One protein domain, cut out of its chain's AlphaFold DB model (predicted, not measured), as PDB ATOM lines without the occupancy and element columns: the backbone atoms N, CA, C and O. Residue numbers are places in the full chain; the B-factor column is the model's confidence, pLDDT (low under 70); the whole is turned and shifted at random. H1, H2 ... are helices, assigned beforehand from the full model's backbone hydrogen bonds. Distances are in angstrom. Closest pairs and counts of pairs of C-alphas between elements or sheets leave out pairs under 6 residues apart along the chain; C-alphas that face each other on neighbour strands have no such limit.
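AT A GLANCE: This is residues 2 to 27 and 275 to 368 of the 412 residues of the protein "Transcription initiation factor TFIID subunit 4-like" of Paramuricea clavata (UniProt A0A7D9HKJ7). Long helix H3 is the spine; H4 folds back along its end, H5 along H4, H6 crosses H3, and H1 and H2 pack on it. The printed part has 120 residues with six named helices, H1 to H6. It is all helix and compact: radius of gyration of the C-alphas 15.0 A, spans 46 by 28 by 22 A.

HOW THE PARTS SIT: H1, residues 2 to 11, H3, residues 275 to 306, and H4, residues 308 to 322, form an up-and-down bundle, successive helices running opposite ways. H6, residues 347 to 368, touches H3, closest at C-alphas 354 and 288, 6.0 A. In H1 to H5 every O i to N i+4 pair is within hydrogen-bond range, in H6 16 of 18.

IN THESE COORDINATES: Find H1 at C-alpha 2, (-46.933, -25.295, 50.125). H2 is residues 16 to 27, H5 residues 328 to 339. H3 runs 46.5 A; H6 runs 31.2 A to C-alpha 368, (-28.316, -45.973, 49.901).

THE WHOLE: Residues 28 to 274 are cut out; C-alphas 27 and 275 are 6.6 A apart. pLDDT is under 70 in 41 residues.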
ATOM      1  N   ALA A   2     -46.901 -24.377  51.279       57.00
ATOM      2  CA  ALA A   2     -46.933 -25.295  50.125       57.00
ATOM      3  C   ALA A   2     -45.537 -25.824  49.718       57.00
ATOM      4  O   ALA A   2     -45.373 -27.034  49.598       57.00
ATOM      5  N   SER A   3     -44.534 -24.938  49.581       59.03
ATOM      6  CA  SER A   3     -43.152 -25.333  49.226       59.03
ATOM      7  C   SER A   3     -42.576 -26.351  50.206       59.03
ATOM      8  O   SER A   3     -42.201 -27.436  49.793       59.03
ATOM      9  N   SER A   4     -42.649 -26.064  51.509       66.00
ATOM     10  CA  SER A   4     -42.109 -26.931  52.562       66.00
ATOM     11  C   SER A   4     -42.734 -28.329  52.603       66.00
ATOM     12  O   SER A   4     -42.045 -29.271  52.951       66.00
ATOM     13  N   PHE A   5     -44.009 -28.497  52.236       73.44
ATOM     14  CA  PHE A   5     -44.633 -29.828  52.128       73.44
ATOM     15  C   PHE A   5     -44.123 -30.603  50.905       73.44
ATOM     16  O   PHE A   5     -43.908 -31.809  50.966       73.44
ATOM     17  N   ILE A   6     -43.912 -29.905  49.788       75.94
ATOM     18  CA  ILE A   6     -43.357 -30.488  48.564       75.94
ATOM     19  C   ILE A   6     -41.856 -30.782  48.723       75.94
ATOM     20  O   ILE A   6     -41.386 -31.795  48.220       75.94
ATOM     21  N   GLU A   7     -41.117 -29.962  49.467       71.25
ATOM     22  CA  GLU A   7     -39.722 -30.197  49.862       71.25
ATOM     23  C   GLU A   7     -39.590 -31.259  50.963       71.25
ATOM     24  O   GLU A   7     -38.598 -31.970  50.977       71.25
ATOM     25  N   ASP A   8     -40.583 -31.452  51.830       71.38
ATOM     26  CA  ASP A   8     -40.597 -32.587  52.762       71.38
ATOM     27  C   ASP A   8     -40.807 -33.908  52.001       71.38
ATOM     28  O   ASP A   8     -40.051 -34.858  52.168       71.38
ATOM     29  N   ILE A   9     -41.758 -33.939  51.062       66.81
ATOM     30  CA  ILE A   9     -42.105 -35.137  50.279       66.81
ATOM     31  C   ILE A   9     -41.104 -35.466  49.152       66.81
ATOM     32  O   ILE A   9     -40.958 -36.635  48.793       66.81
ATOM     33  N   LEU A  10     -40.434 -34.467  48.567       66.56
ATOM     34  CA  LEU A  10     -39.411 -34.660  47.527       66.56
ATOM     35  C   LEU A  10     -37.991 -34.509  48.081       66.56
ATOM     36  O   LEU A  10     -37.123 -35.309  47.765       66.56
ATOM     37  N   GLY A  11     -37.730 -33.480  48.882       54.56
ATOM     38  CA  GLY A  11     -36.386 -33.075  49.304       54.56
ATOM     39  C   GLY A  11     -35.801 -33.868  50.474       54.56
ATOM     40  O   GLY A  11     -34.581 -33.914  50.588       54.56
ATOM     41  N   THR A  12     -36.607 -34.554  51.296       54.03
ATOM     42  CA  THR A  12     -36.057 -35.508  52.283       54.03
ATOM     43  C   THR A  12     -35.501 -36.780  51.634       54.03
ATOM     44  O   THR A  12     -34.695 -37.472  52.255       54.03
ATOM     45  N   GLU A  13     -35.892 -37.088  50.388       52.03
ATOM     46  CA  GLU A  13     -35.550 -38.362  49.736       52.03
ATOM     47  C   GLU A  13     -34.984 -38.241  48.303       52.03
ATOM     48  O   GLU A  13     -34.631 -39.251  47.694       52.03
ATOM     49  N   VAL A  14     -34.839 -37.025  47.764       53.12
ATOM     50  CA  VAL A  14     -34.233 -36.737  46.449       53.12
ATOM     51  C   VAL A  14     -33.065 -35.761  46.614       53.12
ATOM     52  O   VAL A  14     -33.103 -34.611  46.181       53.12
ATOM     53  N   ASP A  15     -31.994 -36.243  47.244       52.00
ATOM     54  CA  ASP A  15     -30.715 -35.533  47.289       52.00
ATOM     55  C   ASP A  15     -30.115 -35.415  45.868       52.00
ATOM     56  O   ASP A  15     -30.223 -36.340  45.050       52.00
ATOM     57  N   GLU A  16     -29.429 -34.310  45.548       61.25
ATOM     58  CA  GLU A  16     -28.723 -34.176  44.265       61.25
ATOM     59  C   GLU A  16     -27.688 -35.293  44.048       61.25
ATOM     60  O   GLU A  16     -27.426 -35.674  42.901       61.25
ATOM     61  N   LYS A  17     -27.127 -35.866  45.121       56.09
ATOM     62  CA  LYS A  17     -26.289 -37.070  45.108       56.09
ATOM     63  C   LYS A  17     -27.073 -38.319  44.736       56.09
ATOM     64  O   LYS A  17     -26.532 -39.113  43.977       56.09
ATOM     65  N   ALA A  18     -28.315 -38.493  45.189       58.41
ATOM     66  CA  ALA A  18     -29.146 -39.638  44.805       58.41
ATOM     67  C   ALA A  18     -29.483 -39.586  43.308       58.41
ATOM     68  O   ALA A  18     -29.283 -40.567  42.590       58.41
ATOM     69  N   VAL A  19     -29.864 -38.408  42.799       55.38
ATOM     70  CA  VAL A  19     -30.044 -38.202  41.355       55.38
ATOM     71  C   VAL A  19     -28.721 -38.417  40.618       55.38
ATOM     72  O   VAL A  19     -28.689 -39.137  39.628       55.38
ATOM     73  N   SER A  20     -27.602 -37.880  41.109       64.25
ATOM     74  CA  SER A  20     -26.283 -38.070  40.480       64.25
ATOM     75  C   SER A  20     -25.760 -39.513  40.560       64.25
ATOM     76  O   SER A  20     -24.990 -39.927  39.698       64.25
ATOM     77  N   ALA A  21     -26.200 -40.310  41.536       62.97
ATOM     78  CA  ALA A  21     -25.894 -41.734  41.658       62.97
ATOM     79  C   ALA A  21     -26.791 -42.596  40.757       62.97
ATOM     80  O   ALA A  21     -26.330 -43.607  40.231       62.97
ATOM     81  N   PHE A  22     -28.042 -42.193  40.517       61.03
ATOM     82  CA  PHE A  22     -28.872 -42.783  39.463       61.03
ATOM     83  C   PHE A  22     -28.244 -42.540  38.083       61.03
ATOM     84  O   PHE A  22     -28.039 -43.475  37.311       61.03
ATOM     85  N   VAL A  23     -27.830 -41.296  37.830       55.81
ATOM     86  CA  VAL A  23     -27.076 -40.870  36.641       55.81
ATOM     87  C   VAL A  23     -25.782 -41.665  36.483       55.81
ATOM     88  O   VAL A  23     -25.541 -42.219  35.417       55.81
ATOM     89  N   GLY A  24     -24.977 -41.778  37.542       61.19
ATOM     90  CA  GLY A  24     -23.728 -42.541  37.534       61.19
ATOM     91  C   GLY A  24     -23.933 -44.048  37.361       61.19
ATOM     92  O   GLY A  24     -23.122 -44.701  36.713       61.19
ATOM     93  N   SER A  25     -25.031 -44.610  37.875       61.00
ATOM     94  CA  SER A  25     -25.393 -46.020  37.672       61.00
ATOM     95  C   SER A  25     -25.829 -46.297  36.230       61.00
ATOM     96  O   SER A  25     -25.402 -47.294  35.648       61.00
ATOM     97  N   LEU A  26     -26.608 -45.397  35.620       59.62
ATOM     98  CA  LEU A  26     -26.931 -45.435  34.190       59.62
ATOM     99  C   LEU A  26     -25.677 -45.279  33.323       59.62
ATOM    100  O   LEU A  26     -25.472 -46.063  32.400       59.62
ATOM    101  N   GLU A  27     -24.813 -44.310  33.638       56.84
ATOM    102  CA  GLU A  27     -23.557 -44.087  32.917       56.84
ATOM    103  C   GLU A  27     -22.630 -45.312  33.041       56.84
ATOM    104  O   GLU A  27     -22.075 -45.749  32.041       56.84
ATOM    105  N   ARG A 275     -22.227 -41.579  26.398       61.19
ATOM    106  CA  ARG A 275     -22.186 -40.594  27.498       61.19
ATOM    107  C   ARG A 275     -22.979 -39.329  27.172       61.19
ATOM    108  O   ARG A 275     -23.765 -38.883  28.000       61.19
ATOM    109  N   ALA A 276     -22.830 -38.773  25.968       60.84
ATOM    110  CA  ALA A 276     -23.588 -37.592  25.549       60.84
ATOM    111  C   ALA A 276     -25.108 -37.855  25.499       60.84
ATOM    112  O   ALA A 276     -25.890 -37.039  25.989       60.84
ATOM    113  N   ALA A 277     -25.534 -39.008  24.973       60.41
ATOM    114  CA  ALA A 277     -26.942 -39.408  24.953       60.41
ATOM    115  C   ALA A 277     -27.513 -39.590  26.372       60.41
ATOM    116  O   ALA A 277     -28.584 -39.057  26.673       60.41
ATOM    117  N   ALA A 278     -26.771 -40.258  27.264       60.00
ATOM    118  CA  ALA A 278     -27.142 -40.410  28.668       60.00
ATOM    119  C   ALA A 278     -27.268 -39.050  29.375       60.00
ATOM    120  O   ALA A 278     -28.285 -38.789  30.012       60.00
ATOM    121  N   GLN A 279     -26.305 -38.138  29.199       61.03
ATOM    122  CA  GLN A 279     -26.339 -36.787  29.780       61.03
ATOM    123  C   GLN A 279     -27.573 -35.987  29.319       61.03
ATOM    124  O   GLN A 279     -28.231 -35.345  30.139       61.03
ATOM    125  N   VAL A 280     -27.953 -36.071  28.036       67.88
ATOM    126  CA  VAL A 280     -29.179 -35.436  27.509       67.88
ATOM    127  C   VAL A 280     -30.443 -36.049  28.117       67.88
ATOM    128  O   VAL A 280     -31.373 -35.323  28.474       67.88
ATOM    129  N   GLN A 281     -30.497 -37.373  28.261       67.06
ATOM    130  CA  GLN A 281     -31.642 -38.065  28.856       67.06
ATOM    131  C   GLN A 281     -31.788 -37.726  30.347       67.06
ATOM    132  O   GLN A 281     -32.887 -37.453  30.823       67.06
ATOM    133  N   VAL A 282     -30.666 -37.627  31.055       67.31
ATOM    134  CA  VAL A 282     -30.570 -37.183  32.448       67.31
ATOM    135  C   VAL A 282     -31.027 -35.739  32.627       67.31
ATOM    136  O   VAL A 282     -31.794 -35.458  33.548       67.31
ATOM    137  N   HIS A 283     -30.607 -34.825  31.750       73.25
ATOM    138  CA  HIS A 283     -31.047 -33.430  31.802       73.25
ATOM    139  C   HIS A 283     -32.567 -33.329  31.597       73.25
ATOM    140  O   HIS A 283     -33.252 -32.678  32.383       73.25
ATOM    141  N   ARG A 284     -33.116 -34.080  30.629       79.19
ATOM    142  CA  ARG A 284     -34.567 -34.180  30.392       79.19
ATOM    143  C   ARG A 284     -35.331 -34.718  31.606       79.19
ATOM    144  O   ARG A 284     -36.376 -34.164  31.940       79.19
ATOM    145  N   VAL A 285     -34.821 -35.748  32.286       75.31
ATOM    146  CA  VAL A 285     -35.445 -36.286  33.510       75.31
ATOM    147  C   VAL A 285     -35.390 -35.265  34.653       75.31
ATOM    148  O   VAL A 285     -36.413 -35.030  35.295       75.31
ATOM    149  N   LYS A 286     -34.249 -34.591  34.870       75.88
ATOM    150  CA  LYS A 286     -34.131 -33.505  35.864       75.88
ATOM    151  C   LYS A 286     -35.135 -32.378  35.589       75.88
ATOM    152  O   LYS A 286     -35.863 -31.977  36.493       75.88
ATOM    153  N   GLU A 287     -35.247 -31.921  34.341       80.25
ATOM    154  CA  GLU A 287     -36.261 -30.941  33.936       80.25
ATOM    155  C   GLU A 287     -37.696 -31.413  34.212       80.25
ATOM    156  O   GLU A 287     -38.531 -30.614  34.638       80.25
ATOM    157  N   GLN A 288     -38.018 -32.681  33.937       79.62
ATOM    158  CA  GLN A 288     -39.354 -33.227  34.188       79.62
ATOM    159  C   GLN A 288     -39.681 -33.240  35.685       79.62
ATOM    160  O   GLN A 288     -40.771 -32.809  36.058       79.62
ATOM    161  N   VAL A 289     -38.734 -33.626  36.547       80.75
ATOM    162  CA  VAL A 289     -38.902 -33.574  38.012       80.75
ATOM    163  C   VAL A 289     -39.128 -32.135  38.497       80.75
ATOM    164  O   VAL A 289     -40.073 -31.896  39.247       80.75
ATOM    165  N   VAL A 290     -38.361 -31.153  38.009       82.31
ATOM    166  CA  VAL A 290     -38.563 -29.725  38.348       82.31
ATOM    167  C   VAL A 290     -39.927 -29.210  37.867       82.31
ATOM    168  O   VAL A 290     -40.604 -28.466  38.581       82.31
ATOM    169  N   LYS A 291     -40.385 -29.632  36.680       83.38
ATOM    170  CA  LYS A 291     -41.732 -29.311  36.169       83.38
ATOM    171  C   LYS A 291     -42.826 -29.940  37.040       83.38
ATOM    172  O   LYS A 291     -43.831 -29.283  37.293       83.38
ATOM    173  N   LEU A 292     -42.618 -31.157  37.548       85.88
ATOM    174  CA  LEU A 292     -43.561 -31.857  38.428       85.88
ATOM    175  C   LEU A 292     -43.639 -31.198  39.813       85.88
ATOM    176  O   LEU A 292     -44.736 -30.941  40.306       85.88
ATOM    177  N   GLN A 293     -42.493 -30.834  40.393       84.06
ATOM    178  CA  GLN A 293     -42.406 -30.045  41.624       84.06
ATOM    179  C   GLN A 293     -43.123 -28.696  41.465       84.06
ATOM    180  O   GLN A 293     -43.959 -28.332  42.288       84.06
ATOM    181  N   SER A 294     -42.859 -27.979  40.368       85.44
ATOM    182  CA  SER A 294     -43.503 -26.695  40.061       85.44
ATOM    183  C   SER A 294     -45.020 -26.834  39.890       85.44
ATOM    184  O   SER A 294     -45.782 -25.999  40.386       85.44
ATOM    185  N   PHE A 295     -45.465 -27.904  39.224       88.44
ATOM    186  CA  PHE A 295     -46.877 -28.242  39.057       88.44
ATOM    187  C   PHE A 295     -47.552 -28.493  40.410       88.44
ATOM    188  O   PHE A 295     -48.523 -27.807  40.722       88.44
ATOM    189  N   PHE A 296     -47.019 -29.389  41.248       89.31
ATOM    190  CA  PHE A 296     -47.598 -29.689  42.562       89.31
ATOM    191  C   PHE A 296     -47.575 -28.488  43.519       89.31
ATOM    192  O   PHE A 296     -48.577 -28.225  44.186       89.31
ATOM    193  N   THR A 297     -46.498 -27.696  43.541       87.62
ATOM    194  CA  THR A 297     -46.427 -26.465  44.345       87.62
ATOM    195  C   THR A 297     -47.513 -25.472  43.937       87.62
ATOM    196  O   THR A 297     -48.210 -24.928  44.800       87.62
ATOM    197  N   ARG A 298     -47.718 -25.253  42.630       90.44
ATOM    198  CA  ARG A 298     -48.790 -24.373  42.144       90.44
ATOM    199  C   ARG A 298     -50.178 -24.965  42.398       90.44
ATOM    200  O   ARG A 298     -51.074 -24.214  42.769       90.44
ATOM    201  N   LEU A 299     -50.342 -26.279  42.258       89.06
ATOM    202  CA  LEU A 299     -51.593 -26.992  42.512       89.06
ATOM    203  C   LEU A 299     -52.041 -26.837  43.972       89.06
ATOM    204  O   LEU A 299     -53.163 -26.403  44.213       89.06
ATOM    205  N   ILE A 300     -51.147 -27.083  44.940       88.25
ATOM    206  CA  ILE A 300     -51.429 -26.864  46.368       88.25
ATOM    207  C   ILE A 300     -51.695 -25.384  46.641       88.25
ATOM    208  O   ILE A 300     -52.656 -25.071  47.333       88.25
ATOM    209  N   THR A 301     -50.896 -24.470  46.080       88.06
ATOM    210  CA  THR A 301     -51.078 -23.024  46.298       88.06
ATOM    211  C   THR A 301     -52.469 -22.563  45.848       88.06
ATOM    212  O   THR A 301     -53.167 -21.899  46.613       88.06
ATOM    213  N   LEU A 302     -52.913 -22.972  44.654       88.31
ATOM    214  CA  LEU A 302     -54.253 -22.666  44.141       88.31
ATOM    215  C   LEU A 302     -55.361 -23.352  44.957       88.31
ATOM    216  O   LEU A 302     -56.357 -22.710  45.275       88.31
ATOM    217  N   ALA A 303     -55.170 -24.614  45.351       85.88
ATOM    218  CA  ALA A 303     -56.118 -25.355  46.182       85.88
ATOM    219  C   ALA A 303     -56.318 -24.692  47.557       85.88
ATOM    220  O   ALA A 303     -57.448 -24.411  47.950       85.88
ATOM    221  N   THR A 304     -55.223 -24.357  48.253       87.12
ATOM    222  CA  THR A 304     -55.261 -23.662  49.553       87.12
ATOM    223  C   THR A 304     -55.839 -22.252  49.467       87.12
ATOM    224  O   THR A 304     -56.430 -21.793  50.439       87.12
ATOM    225  N   ALA A 305     -55.705 -21.579  48.318       85.75
ATOM    226  CA  ALA A 305     -56.302 -20.266  48.082       85.75
ATOM    227  C   ALA A 305     -57.824 -20.326  47.852       85.75
ATOM    228  O   ALA A 305     -58.503 -19.338  48.112       85.75
ATOM    229  N   GLN A 306     -58.367 -21.462  47.390       83.44
ATOM    230  CA  GLN A 306     -59.817 -21.677  47.319       83.44
ATOM    231  C   GLN A 306     -60.405 -22.118  48.664       83.44
ATOM    232  O   GLN A 306     -61.418 -21.580  49.101       83.44
ATOM    233  N   SER A 307     -59.787 -23.099  49.328       85.75
ATOM    234  CA  SER A 307     -60.171 -23.539  50.672       85.75
ATOM    235  C   SER A 307     -59.037 -24.317  51.332       85.75
ATOM    236  O   SER A 307     -58.358 -25.125  50.694       85.75
ATOM    237  N   HIS A 308     -58.859 -24.142  52.644       84.38
ATOM    238  CA  HIS A 308     -57.876 -24.924  53.390       84.38
ATOM    239  C   HIS A 308     -58.185 -26.433  53.347       84.38
ATOM    240  O   HIS A 308     -57.257 -27.241  53.263       84.38
ATOM    241  N   GLU A 309     -59.464 -26.816  53.351       89.06
ATOM    242  CA  GLU A 309     -59.905 -28.215  53.291       89.06
ATOM    243  C   GLU A 309     -59.566 -28.854  51.937       89.06
ATOM    244  O   GLU A 309     -58.932 -29.909  51.887       89.06
ATOM    245  N   ILE A 310     -59.865 -28.148  50.841       86.25
ATOM    246  CA  ILE A 310     -59.491 -28.541  49.473       86.25
ATOM    247  C   ILE A 310     -57.963 -28.660  49.352       86.25
ATOM    248  O   ILE A 310     -57.456 -29.634  48.798       86.25
ATOM    249  N   GLY A 311     -57.214 -27.718  49.934       86.12
ATOM    250  CA  GLY A 311     -55.755 -27.775  50.012       86.12
ATOM    251  C   GLY A 311     -55.219 -29.041  50.692       86.12
ATOM    252  O   GLY A 311     -54.287 -29.653  50.171       86.12
ATOM    253  N   LYS A 312     -55.825 -29.472  51.808       87.88
ATOM    254  CA  LYS A 312     -55.456 -30.723  52.501       87.88
ATOM    255  C   LYS A 312     -55.800 -31.964  51.677       87.88
ATOM    256  O   LYS A 312     -54.965 -32.857  51.566       87.88
ATOM    257  N   ALA A 313     -56.977 -32.005  51.052       88.00
ATOM    258  CA  ALA A 313     -57.355 -33.113  50.175       88.00
ATOM    259  C   ALA A 313     -56.366 -33.261  49.002       88.00
ATOM    260  O   ALA A 313     -55.858 -34.349  48.745       88.00
ATOM    261  N   VAL A 314     -56.003 -32.157  48.340       89.88
ATOM    262  CA  VAL A 314     -55.005 -32.152  47.254       89.88
ATOM    263  C   VAL A 314     -53.625 -32.623  47.732       89.88
ATOM    264  O   VAL A 314     -52.964 -33.375  47.017       89.88
ATOM    265  N   GLN A 315     -53.198 -32.247  48.942       87.88
ATOM    266  CA  GLN A 315     -51.966 -32.760  49.557       87.88
ATOM    267  C   GLN A 315     -51.997 -34.287  49.744       87.88
ATOM    268  O   GLN A 315     -51.020 -34.963  49.414       87.88
ATOM    269  N   GLU A 316     -53.115 -34.842  50.215       90.06
ATOM    270  CA  GLU A 316     -53.294 -36.289  50.382       90.06
ATOM    271  C   GLU A 316     -53.302 -37.034  49.036       90.06
ATOM    272  O   GLU A 316     -52.633 -38.060  48.900       90.06
ATOM    273  N   LEU A 317     -53.965 -36.485  48.008       90.81
ATOM    274  CA  LEU A 317     -53.935 -37.025  46.640       90.81
ATOM    275  C   LEU A 317     -52.507 -37.081  46.071       90.81
ATOM    276  O   LEU A 317     -52.112 -38.107  45.515       90.81
ATOM    277  N   ILE A 318     -51.730 -35.997  46.206       90.25
ATOM    278  CA  ILE A 318     -50.338 -35.928  45.721       90.25
ATOM    279  C   ILE A 318     -49.483 -36.984  46.428       90.25
ATOM    280  O   ILE A 318     -48.760 -37.735  45.769       90.25
ATOM    281  N   LYS A 319     -49.613 -37.099  47.756       88.38
ATOM    282  CA  LYS A 319     -48.916 -38.121  48.542       88.38
ATOM    283  C   LYS A 319     -49.273 -39.537  48.076       88.38
ATOM    284  O   LYS A 319     -48.377 -40.336  47.819       88.38
ATOM    285  N   ALA A 320     -50.560 -39.833  47.888       88.00
ATOM    286  CA  ALA A 320     -51.020 -41.151  47.449       88.00
ATOM    287  C   ALA A 320     -50.488 -41.552  46.057       88.00
ATOM    288  O   ALA A 320     -50.162 -42.723  45.848       88.00
ATOM    289  N   VAL A 321     -50.354 -40.602  45.120       89.31
ATOM    290  CA  VAL A 321     -49.789 -40.866  43.780       89.31
ATOM    291  C   VAL A 321     -48.273 -41.103  43.824       89.31
ATOM    292  O   VAL A 321     -47.742 -41.941  43.083       89.31
ATOM    293  N   MET A 322     -47.569 -40.403  44.719       83.19
ATOM    294  CA  MET A 322     -46.129 -40.568  44.918       83.19
ATOM    295  C   MET A 322     -45.779 -41.876  45.628       83.19
ATOM    296  O   MET A 322     -44.881 -42.585  45.176       83.19
ATOM    297  N   ASP A 323     -46.536 -42.247  46.661       83.56
ATOM    298  CA  ASP A 323     -46.390 -43.517  47.389       83.56
ATOM    299  C   ASP A 323     -46.933 -44.734  46.607       83.56
ATOM    300  O   ASP A 323     -47.021 -45.835  47.151       83.56
ATOM    301  N   ASN A 324     -47.285 -44.553  45.325       82.06
ATOM    302  CA  ASN A 324     -47.771 -45.596  44.413       82.06
ATOM    303  C   ASN A 324     -49.019 -46.337  44.949       82.06
ATOM    304  O   ASN A 324     -49.211 -47.529  44.719       82.06
ATOM    305  N   LYS A 325     -49.865 -45.615  45.699       82.38
ATOM    306  CA  LYS A 325     -51.150 -46.092  46.246       82.38
ATOM    307  C   LYS A 325     -52.358 -45.654  45.418       82.38
ATOM    308  O   LYS A 325     -53.481 -46.052  45.718       82.38
ATOM    309  N   LEU A 326     -52.134 -44.816  44.411       85.31
ATOM    310  CA  LEU A 326     -53.144 -44.267  43.518       85.31
ATOM    311  C   LEU A 326     -52.568 -44.229  42.099       85.31
ATOM    312  O   LEU A 326     -51.416 -43.822  41.925       85.31
ATOM    313  N   THR A 327     -53.353 -44.654  41.108       88.19
ATOM    314  CA  THR A 327     -52.948 -44.589  39.696       88.19
ATOM    315  C   THR A 327     -52.921 -43.142  39.206       88.19
ATOM    316  O   THR A 327     -53.563 -42.257  39.783       88.19
ATOM    317  N   GLU A 328     -52.175 -42.879  38.135       86.50
ATOM    318  CA  GLU A 328     -52.119 -41.551  37.528       86.50
ATOM    319  C   GLU A 328     -53.490 -41.118  36.973       86.50
ATOM    320  O   GLU A 328     -53.850 -39.942  37.058       86.50
ATOM    321  N   GLU A 329     -54.282 -42.070  36.476       88.62
ATOM    322  CA  GLU A 329     -55.659 -41.879  36.020       88.62
ATOM    323  C   GLU A 329     -56.619 -41.541  37.179       88.62
ATOM    324  O   GLU A 329     -57.303 -40.512  37.133       88.62
ATOM    325  N   ASP A 330     -56.632 -42.343  38.252       87.94
ATOM    326  CA  ASP A 330     -57.491 -42.108  39.427       87.94
ATOM    327  C   ASP A 330     -57.157 -40.788  40.128       87.94
ATOM    328  O   ASP A 330     -58.050 -40.113  40.650       87.94
ATOM    329  N   PHE A 331     -55.875 -40.406  40.145       89.38
ATOM    330  CA  PHE A 331     -55.440 -39.104  40.638       89.38
ATOM    331  C   PHE A 331     -56.094 -37.974  39.848       89.38
ATOM    332  O   PHE A 331     -56.675 -37.088  40.466       89.38
ATOM    333  N   THR A 332     -56.067 -38.015  38.510       87.75
ATOM    334  CA  THR A 332     -56.712 -36.967  37.699       87.75
ATOM    335  C   THR A 332     -58.222 -36.903  37.921       87.75
ATOM    336  O   THR A 332     -58.734 -35.826  38.215       87.75
ATOM    337  N   ALA A 333     -58.923 -38.042  37.938       86.56
ATOM    338  CA  ALA A 333     -60.368 -38.073  38.175       86.56
ATOM    339  C   ALA A 333     -60.764 -37.541  39.570       86.56
ATOM    340  O   ALA A 333     -61.728 -36.782  39.708       86.56
ATOM    341  N   LYS A 334     -60.016 -37.903  40.623       85.88
ATOM    342  CA  LYS A 334     -60.253 -37.375  41.976       85.88
ATOM    343  C   LYS A 334     -59.884 -35.896  42.079       85.88
ATOM    344  O   LYS A 334     -60.621 -35.148  42.709       85.88
ATOM    345  N   LEU A 335     -58.798 -35.464  41.438       88.44
ATOM    346  CA  LEU A 335     -58.359 -34.069  41.431       88.44
ATOM    347  C   LEU A 335     -59.397 -33.158  40.766       88.44
ATOM    348  O   LEU A 335     -59.746 -32.123  41.329       88.44
ATOM    349  N   GLU A 336     -59.940 -33.574  39.620       88.25
ATOM    350  CA  GLU A 336     -61.015 -32.872  38.909       88.25
ATOM    351  C   GLU A 336     -62.272 -32.751  39.775       88.25
ATOM    352  O   GLU A 336     -62.831 -31.661  39.893       88.25
ATOM    353  N   LYS A 337     -62.668 -33.828  40.468       85.81
ATOM    354  CA  LYS A 337     -63.800 -33.811  41.409       85.81
ATOM    355  C   LYS A 337     -63.558 -32.912  42.631       85.81
ATOM    356  O   LYS A 337     -64.502 -32.302  43.121       85.81
ATOM    357  N   THR A 338     -62.326 -32.836  43.135       80.81
ATOM    358  CA  THR A 338     -61.967 -32.040  44.322       80.81
ATOM    359  C   THR A 338     -61.777 -30.552  44.012       80.81
ATOM    360  O   THR A 338     -62.075 -29.719  44.863       80.81
ATOM    361  N   LEU A 339     -61.301 -30.202  42.813       78.88
ATOM    362  CA  LEU A 339     -61.046 -28.814  42.393       78.88
ATOM    363  C   LEU A 339     -62.108 -28.239  41.443       78.88
ATOM    364  O   LEU A 339     -61.983 -27.088  41.026       78.88
ATOM    365  N   SER A 340     -63.120 -29.028  41.062       76.50
ATOM    366  CA  SER A 340     -64.092 -28.700  40.002       76.50
ATOM    367  C   SER A 340     -63.427 -28.215  38.702       76.50
ATOM    368  O   SER A 340     -63.976 -27.393  37.967       76.50
ATOM    369  N   SER A 341     -62.205 -28.683  38.433       67.44
ATOM    370  CA  SER A 341     -61.383 -28.231  37.313       67.44
ATOM    371  C   SER A 341     -61.642 -29.080  36.067       67.44
ATOM    372  O   SER A 341     -61.741 -30.298  36.202       67.44
ATOM    373  N   PRO A 342     -61.671 -28.495  34.856       66.81
ATOM    374  CA  PRO A 342     -61.776 -29.272  33.626       66.81
ATOM    375  C   PRO A 342     -60.544 -30.162  33.423       66.81
ATOM    376  O   PRO A 342     -59.419 -29.762  33.742       66.81
ATOM    377  N   SER A 343     -60.759 -31.345  32.846       70.94
ATOM    378  CA  SER A 343     -59.712 -32.338  32.600       70.94
ATOM    379  C   SER A 343     -58.596 -31.779  31.718       70.94
ATOM    380  O   SER A 343     -58.844 -31.257  30.628       70.94
ATOM    381  N   GLN A 344     -57.346 -31.888  32.176       76.00
ATOM    382  CA  GLN A 344     -56.200 -31.362  31.433       76.00
ATOM    383  C   GLN A 344     -55.650 -32.405  30.450       76.00
ATOM    384  O   GLN A 344     -55.126 -33.438  30.888       76.00
ATOM    385  N   PRO A 345     -55.674 -32.146  29.126       69.94
ATOM    386  CA  PRO A 345     -55.020 -33.029  28.175       69.94
ATOM    387  C   PRO A 345     -53.516 -33.082  28.472       69.94
ATOM    388  O   PRO A 345     -52.882 -32.064  28.748       69.94
ATOM    389  N   ASN A 346     -52.942 -34.283  28.371       81.69
ATOM    390  CA  ASN A 346     -51.537 -34.618  28.648       81.69
ATOM    391  C   ASN A 346     -51.106 -34.702  30.125       81.69
ATOM    392  O   ASN A 346     -49.993 -35.173  30.361       81.69
ATOM    393  N   LEU A 347     -51.936 -34.347  31.119       85.56
ATOM    394  CA  LEU A 347     -51.533 -34.458  32.533       85.56
ATOM    395  C   LEU A 347     -51.210 -35.912  32.922       85.56
ATOM    396  O   LEU A 347     -50.132 -36.177  33.448       85.56
ATOM    397  N   VAL A 348     -52.075 -36.865  32.563       86.50
ATOM    398  CA  VAL A 348     -51.838 -38.306  32.782       86.50
ATOM    399  C   VAL A 348     -50.527 -38.764  32.127       86.50
ATOM    400  O   VAL A 348     -49.712 -39.422  32.765       86.50
ATOM    401  N   HIS A 349     -50.258 -38.365  30.879       85.75
ATOM    402  CA  HIS A 349     -49.019 -38.729  30.179       85.75
ATOM    403  C   HIS A 349     -47.766 -38.122  30.839       85.75
ATOM    404  O   HIS A 349     -46.725 -38.775  30.948       85.75
ATOM    405  N   PHE A 350     -47.854 -36.879  31.320       86.44
ATOM    406  CA  PHE A 350     -46.779 -36.220  32.060       86.44
ATOM    407  C   PHE A 350     -46.491 -36.912  33.402       86.44
ATOM    408  O   PHE A 350     -45.327 -37.155  33.728       86.44
ATOM    409  N   LEU A 351     -47.533 -37.301  34.142       87.12
ATOM    410  CA  LEU A 351     -47.402 -38.064  35.385       87.12
ATOM    411  C   LEU A 351     -46.779 -39.443  35.124       87.12
ATOM    412  O   LEU A 351     -45.770 -39.773  35.742       87.12
ATOM    413  N   LYS A 352     -47.291 -40.201  34.146       84.88
ATOM    414  CA  LYS A 352     -46.792 -41.546  33.798       84.88
ATOM    415  C   LYS A 352     -45.356 -41.554  33.283       84.88
ATOM    416  O   LYS A 352     -44.653 -42.534  33.490       84.88
ATOM    417  N   SER A 353     -44.906 -40.475  32.640       81.50
ATOM    418  CA  SER A 353     -43.500 -40.337  32.241       81.50
ATOM    419  C   SER A 353     -42.597 -39.888  33.391       81.50
ATOM    420  O   SER A 353     -41.475 -40.367  33.476       81.50
ATOM    421  N   THR A 354     -43.058 -39.025  34.302       82.06
ATOM    422  CA  THR A 354     -42.182 -38.418  35.326       82.06
ATOM    423  C   THR A 354     -42.141 -39.192  36.650       82.06
ATOM    424  O   THR A 354     -41.078 -39.312  37.264       82.06
ATOM    425  N   LEU A 355     -43.271 -39.749  37.101       85.56
ATOM    426  CA  LEU A 355     -43.368 -40.455  38.385       85.56
ATOM    427  C   LEU A 355     -42.462 -41.694  38.490       85.56
ATOM    428  O   LEU A 355     -41.887 -41.872  39.562       85.56
ATOM    429  N   PRO A 356     -42.259 -42.536  37.453       81.50
ATOM    430  CA  PRO A 356     -41.357 -43.685  37.561       81.50
ATOM    431  C   PRO A 356     -39.911 -43.286  37.880       81.50
ATOM    432  O   PRO A 356     -39.286 -43.912  38.734       81.50
ATOM    433  N   PHE A 357     -39.398 -42.213  37.267       79.12
ATOM    434  CA  PHE A 357     -38.056 -41.698  37.568       79.12
ATOM    435  C   PHE A 357     -37.955 -41.174  39.001       79.12
ATOM    436  O   PHE A 357     -36.962 -41.428  39.679       79.12
ATOM    437  N   LEU A 358     -38.998 -40.496  39.484       74.69
ATOM    438  CA  LEU A 358     -39.051 -39.981  40.849       74.69
ATOM    439  C   LEU A 358     -39.138 -41.109  41.893       74.69
ATOM    440  O   LEU A 358     -38.384 -41.100  42.863       74.69
ATOM    441  N   ARG A 359     -40.000 -42.113  41.672       80.19
ATOM    442  CA  ARG A 359     -40.112 -43.321  42.514       80.19
ATOM    443  C   ARG A 359     -38.785 -44.087  42.570       80.19
ATOM    444  O   ARG A 359     -38.395 -44.559  43.630       80.19
ATOM    445  N   MET A 360     -38.073 -44.174  41.446       73.12
ATOM    446  CA  MET A 360     -36.763 -44.823  41.353       73.12
ATOM    447  C   MET A 360     -35.655 -44.029  42.060       73.12
ATOM    448  O   MET A 360     -34.857 -44.632  42.771       73.12
ATOM    449  N   ALA A 361     -35.635 -42.696  41.940       67.19
ATOM    450  CA  ALA A 361     -34.714 -41.841  42.695       67.19
ATOM    451  C   ALA A 361     -34.941 -41.971  44.214       67.19
ATOM    452  O   ALA A 361     -33.986 -42.211  44.951       67.19
ATOM    453  N   LYS A 362     -36.211 -41.926  44.649       68.69
ATOM    454  CA  LYS A 362     -36.652 -42.187  46.029       68.69
ATOM    455  C   LYS A 362     -36.139 -43.549  46.522       68.69
ATOM    456  O   LYS A 362     -35.392 -43.635  47.490       68.69
ATOM    457  N   GLN A 363     -36.439 -44.623  45.785       69.00
ATOM    458  CA  GLN A 363     -36.041 -45.983  46.160       69.00
ATOM    459  C   GLN A 363     -34.518 -46.205  46.160       69.00
ATOM    460  O   GLN A 363     -34.013 -46.962  46.991       69.00
ATOM    461  N   GLN A 364     -33.766 -45.544  45.274       62.72
ATOM    462  CA  GLN A 364     -32.305 -45.598  45.292       62.72
ATOM    463  C   GLN A 364     -31.721 -44.859  46.506       62.72
ATOM    464  O   GLN A 364     -30.736 -45.332  47.072       62.72
ATOM    465  N   ASN A 365     -32.343 -43.765  46.952       59.19
ATOM    466  CA  ASN A 365     -31.965 -43.095  48.194       59.19
ATOM    467  C   ASN A 365     -32.276 -43.962  49.428       59.19
ATOM    468  O   ASN A 365     -31.407 -44.145  50.278       59.19
ATOM    469  N   ALA A 366     -33.451 -44.599  49.483       60.06
ATOM    470  CA  ALA A 366     -33.788 -45.568  50.531       60.06
ATOM    471  C   ALA A 366     -32.794 -46.749  50.588       60.06
ATOM    472  O   ALA A 366     -32.377 -47.167  51.669       60.06
ATOM    473  N   ALA A 367     -32.358 -47.262  49.431       57.31
ATOM    474  CA  ALA A 367     -31.339 -48.310  49.352       57.31
ATOM    475  C   ALA A 367     -29.943 -47.823  49.793       57.31
ATOM    476  O   ALA A 367     -29.226 -48.558  50.471       57.31
ATOM    477  N   ALA A 368     -29.567 -46.585  49.454       53.56
ATOM    478  CA  ALA A 368     -28.316 -45.973  49.901       53.56
ATOM    479  C   ALA A 368     -28.301 -45.739  51.423       53.56
ATOM    480  O   ALA A 368     -27.307 -46.048  52.075       53.56
TER     481      ALA A 368